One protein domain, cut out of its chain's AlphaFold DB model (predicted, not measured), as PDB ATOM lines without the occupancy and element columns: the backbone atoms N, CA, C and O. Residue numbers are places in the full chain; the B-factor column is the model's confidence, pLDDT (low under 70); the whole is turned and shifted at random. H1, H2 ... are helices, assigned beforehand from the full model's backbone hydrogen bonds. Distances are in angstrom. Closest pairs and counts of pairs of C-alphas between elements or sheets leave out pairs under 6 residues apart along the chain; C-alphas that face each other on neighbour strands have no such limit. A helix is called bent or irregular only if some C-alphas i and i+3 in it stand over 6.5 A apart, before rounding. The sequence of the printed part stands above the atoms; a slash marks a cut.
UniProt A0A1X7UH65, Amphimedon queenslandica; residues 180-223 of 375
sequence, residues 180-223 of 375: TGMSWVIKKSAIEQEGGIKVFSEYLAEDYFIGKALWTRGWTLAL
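Overview. This is residues 180 to 223 of the 375 residues of a protein of Amphimedon queenslandica (UniProt A0A1X7UH65). Three helices, two short ones and a longer one, make a small triangle: H1 and H2 follow each other along one side, and H3 turns back from H2 toward H1. The stretches before H1 and after H3, residues 180 to 187 and 217 to 223, have no named element, and their outer ends come 9.9 A from each other, measured between the C-alphas of Thr 180 and Leu 223. The printed part has 44 residues with three named helices, in the order H1, H2, H3, and no named strand; the class is all helix, and the helices hold 22 of the 44 residues. The whole is compact, with a radius of gyration of the C-alphas of 9.7 A, and rounded in outline, its C-alphas spanning 24 by 22 by 17 A along the three main axes.

Arrangement. From Thr 180 the backbone runs without a named element to Lys 187. H1, residues 188 to 192, is the first helix. A tight link of 4 residues joins it to H2, residues 197 to 202. H1 and H2 are close but not clearly touching: their closest C-alphas, those of Ile 191 and Ile 197, are 6.5 A apart, and their centres are 13.1 A apart. A tight link of 3 residues then leads to H3, residues 206 to 216. H2 and H3 touch only at the corner by their link, and only just, with 3 pairs of C-alphas within 8 A; the closest are those of Phe 200 and Glu 206, 5.6 A apart. The lines of H2 and H3 stand at a steep tilt of 64 degrees, and the two run opposite ways. H1 and H3 also only just touch, with 3 pairs of C-alphas within 8 A. Their closest C-alphas are those of Ala 190 and Leu 214, 7.0 A apart, and their centres are 12.0 A apart. In H1 and H3 every O i to N i+4 pair is within hydrogen-bond range. In H2 this holds for 0 of 2 such pairs, while 2 of its 3 O i to N i+3 pairs are within range.

Along the chain. The printed part begins with C-alpha 180 at (-27.380, 25.616, -1.135), and by Lys 187 the C-alpha is at (-43.212, 24.950, -3.613). H1, Lys 188 to Glu 192, begins with its C-alpha at (-44.583, 28.260, -5.022) and measures 6.2 A from first to last C-alpha. H2, Ile 197 to Glu 202, measures 10.5 A. It is irregular: C-alphas 199 and 202 are 7.1 A apart, against about 5 A in a regular helix, and its line is a rough one. H3, Glu 206 to Thr 216, is the longest helix, with 11 residues and 15.2 A from first to last C-alpha. It ends with C-alpha 216 at (-37.783, 28.368, 10.293). From there the backbone runs on to C-alpha 223 at (-31.477, 16.653, -0.629).

Size, cuts and confidence. The two C-alphas farthest apart are those of Glu 202, the last residue of H2, and Leu 223, the last printed residue, at 25.0 A. The printed part runs from residue 180 to residue 223 without a cut, within a full chain of 375 residues. Both links between named helices are tight, and no link is long. The mean pLDDT of the printed part is 88.1. The model's confidence is low, under 70, at residues 180 to 182. The mean pLDDT is 92 for H1, 89 for H2 and 92 for H3.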
ATOM      1  N   THR A 180     -28.303  24.832  -0.330       60.22
ATOM      2  CA  THR A 180     -27.380  25.616  -1.135       60.22
ATOM      3  C   THR A 180     -27.077  24.817  -2.381       60.22
ATOM      4  O   THR A 180     -26.876  23.602  -2.289       60.22
ATOM      5  N   GLY A 181     -27.008  25.457  -3.535       57.47
ATOM      6  CA  GLY A 181     -26.625  24.727  -4.730       57.47
ATOM      7  C   GLY A 181     -27.089  25.353  -6.025       57.47
ATOM      8  O   GLY A 181     -27.870  26.293  -6.071       57.47
ATOM      9  N   MET A 182     -26.582  24.774  -7.108       69.31
ATOM     10  CA  MET A 182     -26.801  25.268  -8.466       69.31
ATOM     11  C   MET A 182     -28.227  25.044  -8.979       69.31
ATOM     12  O   MET A 182     -28.628  25.719  -9.925       69.31
ATOM     13  N   SER A 183     -28.972  24.121  -8.361       76.12
ATOM     14  CA  SER A 183     -30.351  23.783  -8.713       76.12
ATOM     15  C   SER A 183     -31.139  23.386  -7.469       76.12
ATOM     16  O   SER A 183     -30.666  22.594  -6.653       76.12
ATOM     17  N   TRP A 184     -32.361  23.893  -7.351       84.56
ATOM     18  CA  TRP A 184     -33.300  23.571  -6.282       84.56
ATOM     19  C   TRP A 184     -34.734  23.654  -6.808       84.56
ATOM     20  O   TRP A 184     -35.007  24.319  -7.805       84.56
ATOM     21  N   VAL A 185     -35.655  22.963  -6.136       88.00
ATOM     22  CA  VAL A 185     -37.092  23.007  -6.427       88.00
ATOM     23  C   VAL A 185     -37.815  23.357  -5.136       88.00
ATOM     24  O   VAL A 185     -37.586  22.728  -4.104       88.00
ATOM     25  N   ILE A 186     -38.677  24.368  -5.188       90.94
ATOM     26  CA  ILE A 186     -39.415  24.880  -4.032       90.94
ATOM     27  C   ILE A 186     -40.893  24.981  -4.403       90.94
ATOM     28  O   ILE A 186     -41.247  25.289  -5.540       90.94
ATOM     29  N   LYS A 187     -41.775  24.722  -3.435       92.25
ATOM     30  CA  LYS A 187     -43.212  24.950  -3.613       92.25
ATOM     31  C   LYS A 187     -43.482  26.448  -3.743       92.25
ATOM     32  O   LYS A 187     -43.119  27.208  -2.850       92.25
ATOM     33  N   LYS A 188     -44.191  26.858  -4.798       89.12
ATOM     34  CA  LYS A 188     -44.583  28.260  -5.022       89.12
ATOM     35  C   LYS A 188     -45.286  28.875  -3.802       89.12
ATOM     36  O   LYS A 188     -44.903  29.944  -3.349       89.12
ATOM     37  N   SER A 189     -46.214  28.142  -3.188       93.25
ATOM     38  CA  SER A 189     -46.903  28.605  -1.978       93.25
ATOM     39  C   SER A 189     -45.967  28.847  -0.790       93.25
ATOM     40  O   SER A 189     -46.234  29.722   0.025       93.25
ATOM     41  N   ALA A 190     -44.859  28.108  -0.687       93.50
ATOM     42  CA  ALA A 190     -43.893  28.274   0.393       93.50
ATOM     43  C   ALA A 190     -43.092  29.576   0.237       93.50
ATOM     44  O   ALA A 190     -42.887  30.282   1.216       93.50
ATOM     45  N   ILE A 191     -42.682  29.927  -0.989       91.56
ATOM     46  CA  ILE A 191     -41.962  31.187  -1.234       91.56
ATOM     47  C   ILE A 191     -42.899  32.402  -1.174       91.56
ATOM     48  O   ILE A 191     -42.502  33.463  -0.701       91.56
ATOM     49  N   GLU A 192     -44.157  32.259  -1.598       92.44
ATOM     50  CA  GLU A 192     -45.161  33.329  -1.501       92.44
ATOM     51  C   GLU A 192     -45.459  33.711  -0.045       92.44
ATOM     52  O   GLU A 192     -45.616  34.891   0.255       92.44
ATOM     53  N   GLN A 193     -45.434  32.744   0.879       93.19
ATOM     54  CA  GLN A 193     -45.558  33.000   2.322       93.19
ATOM     55  C   GLN A 193     -44.420  33.868   2.890       93.19
ATOM     56  O   GLN A 193     -44.607  34.509   3.927       93.19
ATOM     57  N   GLU A 194     -43.262  33.910   2.227       93.38
ATOM     58  CA  GLU A 194     -42.127  34.772   2.589       93.38
ATOM     59  C   GLU A 194     -42.184  36.160   1.933       93.38
ATOM     60  O   GLU A 194     -41.266  36.955   2.107       93.38
ATOM     61  N   GLY A 195     -43.241  36.472   1.174       90.81
ATOM     62  CA  GLY A 195     -43.328  37.701   0.380       90.81
ATOM     63  C   GLY A 195     -42.713  37.573  -1.020       90.81
ATOM     64  O   GLY A 195     -42.482  38.577  -1.695       90.81
ATOM     65  N   GLY A 196     -42.465  36.341  -1.476       88.88
ATOM     66  CA  GLY A 196     -41.926  36.039  -2.799       88.88
ATOM     67  C   GLY A 196     -40.400  36.150  -2.891       88.88
ATOM     68  O   GLY A 196     -39.702  36.490  -1.939       88.88
ATOM     69  N   ILE A 197     -39.857  35.859  -4.078       85.25
ATOM     70  CA  ILE A 197     -38.400  35.752  -4.278       85.25
ATOM     71  C   ILE A 197     -37.662  37.092  -4.126       85.25
ATOM     72  O   ILE A 197     -36.492  37.116  -3.754       85.25
ATOM     73  N   LYS A 198     -38.353  38.216  -4.368       86.12
ATOM     74  CA  LYS A 198     -37.776  39.569  -4.310       86.12
ATOM     75  C   LYS A 198     -37.230  39.911  -2.922       86.12
ATOM     76  O   LYS A 198     -36.233  40.612  -2.835       86.12
ATOM     77  N   VAL A 199     -37.837  39.393  -1.854       91.94
ATOM     78  CA  VAL A 199     -37.374  39.627  -0.473       91.94
ATOM     79  C   VAL A 199     -35.939  39.136  -0.273       91.94
ATOM     80  O   VAL A 199     -35.191  39.702   0.517       91.94
ATOM     81  N   PHE A 200     -35.515  38.131  -1.039       92.19
ATOM     82  CA  PHE A 200     -34.183  37.553  -0.925       92.19
ATOM     83  C   PHE A 200     -33.128  38.239  -1.803       92.19
ATOM     84  O   PHE A 200     -31.963  37.855  -1.743       92.19
ATOM     85  N   SER A 201     -33.480  39.274  -2.581       86.94
ATOM     86  CA  SER A 201     -32.534  39.946  -3.490       86.94
ATOM     87  C   SER A 201     -31.430  40.736  -2.777       86.94
ATOM     88  O   SER A 201     -30.464  41.144  -3.414       86.94
ATOM     89  N   GLU A 202     -31.574  40.988  -1.473       89.50
ATOM     90  CA  GLU A 202     -30.547  41.634  -0.641       89.50
ATOM     91  C   GLU A 202     -29.415  40.678  -0.206       89.50
ATOM     92  O   GLU A 202     -28.403  41.120   0.351       89.50
ATOM     93  N   TYR A 203     -29.569  39.373  -0.458       91.12
ATOM     94  CA  TYR A 203     -28.592  38.341  -0.121       91.12
ATOM     95  C   TYR A 203     -27.905  37.819  -1.386       91.12
ATOM     96  O   TYR A 203     -28.561  37.475  -2.359       91.12
ATOM     97  N   LEU A 204     -26.574  37.694  -1.349       88.81
ATOM     98  CA  LEU A 204     -25.797  37.068  -2.437       88.81
ATOM     99  C   LEU A 204     -25.772  35.536  -2.378       88.81
ATOM    100  O   LEU A 204     -25.285  34.889  -3.300       88.81
ATOM    101  N   ALA A 205     -26.199  34.978  -1.250       89.31
ATOM    102  CA  ALA A 205     -26.417  33.553  -1.051       89.31
ATOM    103  C   ALA A 205     -27.913  33.331  -0.811       89.31
ATOM    104  O   ALA A 205     -28.332  32.876   0.257       89.31
ATOM    105  N   GLU A 206     -28.730  33.781  -1.766       88.94
ATOM    106  CA  GLU A 206     -30.187  33.774  -1.679       88.94
ATOM    107  C   GLU A 206     -30.737  32.370  -1.409       88.94
ATOM    108  O   GLU A 206     -31.671  32.218  -0.629       88.94
ATOM    109  N   ASP A 207     -30.103  31.337  -1.963       88.62
ATOM    110  CA  ASP A 207     -30.447  29.930  -1.764       88.62
ATOM    111  C   ASP A 207     -30.420  29.521  -0.283       88.62
ATOM    112  O   ASP A 207     -31.393  28.958   0.233       88.62
ATOM    113  N   TYR A 208     -29.355  29.892   0.428       90.00
ATOM    114  CA  TYR A 208     -29.218  29.651   1.858       90.00
ATOM    115  C   TYR A 208     -30.308  30.361   2.659       90.00
ATOM    116  O   TYR A 208     -30.896  29.756   3.560       90.00
ATOM    117  N   PHE A 209     -30.574  31.637   2.359       92.44
ATOM    118  CA  PHE A 209     -31.547  32.435   3.110       92.44
ATOM    119  C   PHE A 209     -32.985  32.013   2.837       92.44
ATOM    120  O   PHE A 209     -33.772  31.953   3.781       92.44
ATOM    121  N   ILE A 210     -33.299  31.621   1.602       92.50
ATOM    122  CA  ILE A 210     -34.571  30.986   1.259       92.50
ATOM    123  C   ILE A 210     -34.728  29.700   2.075       92.50
ATOM    124  O   ILE A 210     -35.717  29.537   2.786       92.50
ATOM    125  N   GLY A 211     -33.730  28.810   2.062       91.25
ATOM    126  CA  GLY A 211     -33.777  27.583   2.857       91.25
ATOM    127  C   GLY A 211     -33.944  27.838   4.350       91.25
ATOM    128  O   GLY A 211     -34.752  27.188   5.010       91.25
ATOM    129  N   LYS A 212     -33.221  28.824   4.891       92.25
ATOM    130  CA  LYS A 212     -33.298  29.203   6.304       92.25
ATOM    131  C   LYS A 212     -34.694  29.705   6.667       92.25
ATOM    132  O   LYS A 212     -35.212  29.300   7.707       92.25
ATOM    133  N   ALA A 213     -35.293  30.552   5.832       93.50
ATOM    134  CA  ALA A 213     -36.637  31.081   6.042       93.50
ATOM    135  C   ALA A 213     -37.674  29.947   6.043       93.50
ATOM    136  O   ALA A 213     -38.363  29.736   7.043       93.50
ATOM    137  N   LEU A 214     -37.655  29.106   5.003       93.69
ATOM    138  CA  LEU A 214     -38.565  27.967   4.878       93.69
ATOM    139  C   LEU A 214     -38.422  26.971   6.038       93.69
ATOM    140  O   LEU A 214     -39.425  26.533   6.602       93.69
ATOM    141  N   TRP A 215     -37.189  26.650   6.437       92.25
ATOM    142  CA  TRP A 215     -36.917  25.775   7.582       92.25
ATOM    143  C   TRP A 215     -37.452  26.359   8.892       92.25
ATOM    144  O   TRP A 215     -38.071  25.646   9.679       92.25
ATOM    145  N   THR A 216     -37.273  27.666   9.103       92.69
ATOM    146  CA  THR A 216     -37.783  28.368  10.293       92.69
ATOM    147  C   THR A 216     -39.314  28.352  10.343       92.69
ATOM    148  O   THR A 216     -39.890  28.301  11.425       92.69
ATOM    149  N   ARG A 217     -39.982  28.305   9.183       91.88
ATOM    150  CA  ARG A 217     -41.440  28.119   9.070       91.88
ATOM    151  C   ARG A 217     -41.918  26.670   9.176       91.88
ATOM    152  O   ARG A 217     -43.113  26.417   9.047       91.88
ATOM    153  N   GLY A 218     -41.020  25.714   9.399       92.19
ATOM    154  CA  GLY A 218     -41.363  24.301   9.550       92.19
ATOM    155  C   GLY A 218     -41.482  23.525   8.235       92.19
ATOM    156  O   GLY A 218     -41.879  22.358   8.253       92.19
ATOM    157  N   TRP A 219     -41.111  24.114   7.092       92.81
ATOM    158  CA  TRP A 219     -40.986  23.344   5.856       92.81
ATOM    159  C   TRP A 219     -39.816  22.365   5.949       92.81
ATOM    160  O   TRP A 219     -38.745  22.663   6.480       92.81
ATOM    161  N   THR A 220     -40.008  21.174   5.384       90.00
ATOM    162  CA  THR A 220     -38.936  20.181   5.294       90.00
ATOM    163  C   THR A 220     -38.027  20.501   4.116       90.00
ATOM    164  O   THR A 220     -38.486  20.592   2.978       90.00
ATOM    165  N   LEU A 221     -36.730  20.616   4.391       88.44
ATOM    166  CA  LEU A 221     -35.689  20.673   3.372       88.44
ATOM    167  C   LEU A 221     -35.174  19.259   3.111       88.44
ATOM    168  O   LEU A 221     -34.969  18.491   4.052       88.44
ATOM    169  N   ALA A 222     -34.988  18.910   1.841       84.25
ATOM    170  CA  ALA A 222     -34.530  17.587   1.445       84.25
ATOM    171  C   ALA A 222     -33.500  17.675   0.319       84.25
ATOM    172  O   ALA A 222     -33.686  18.403  -0.654       84.25
ATOM    173  N   LEU A 223     -32.445  16.872   0.436       83.06
ATOM    174  CA  LEU A 223     -31.477  16.653  -0.629       83.06
ATOM    175  C   LEU A 223     -31.994  15.607  -1.631       83.06
ATOM    176  O   LEU A 223     -32.539  14.563  -1.241       83.06
TER     177      LEU A 223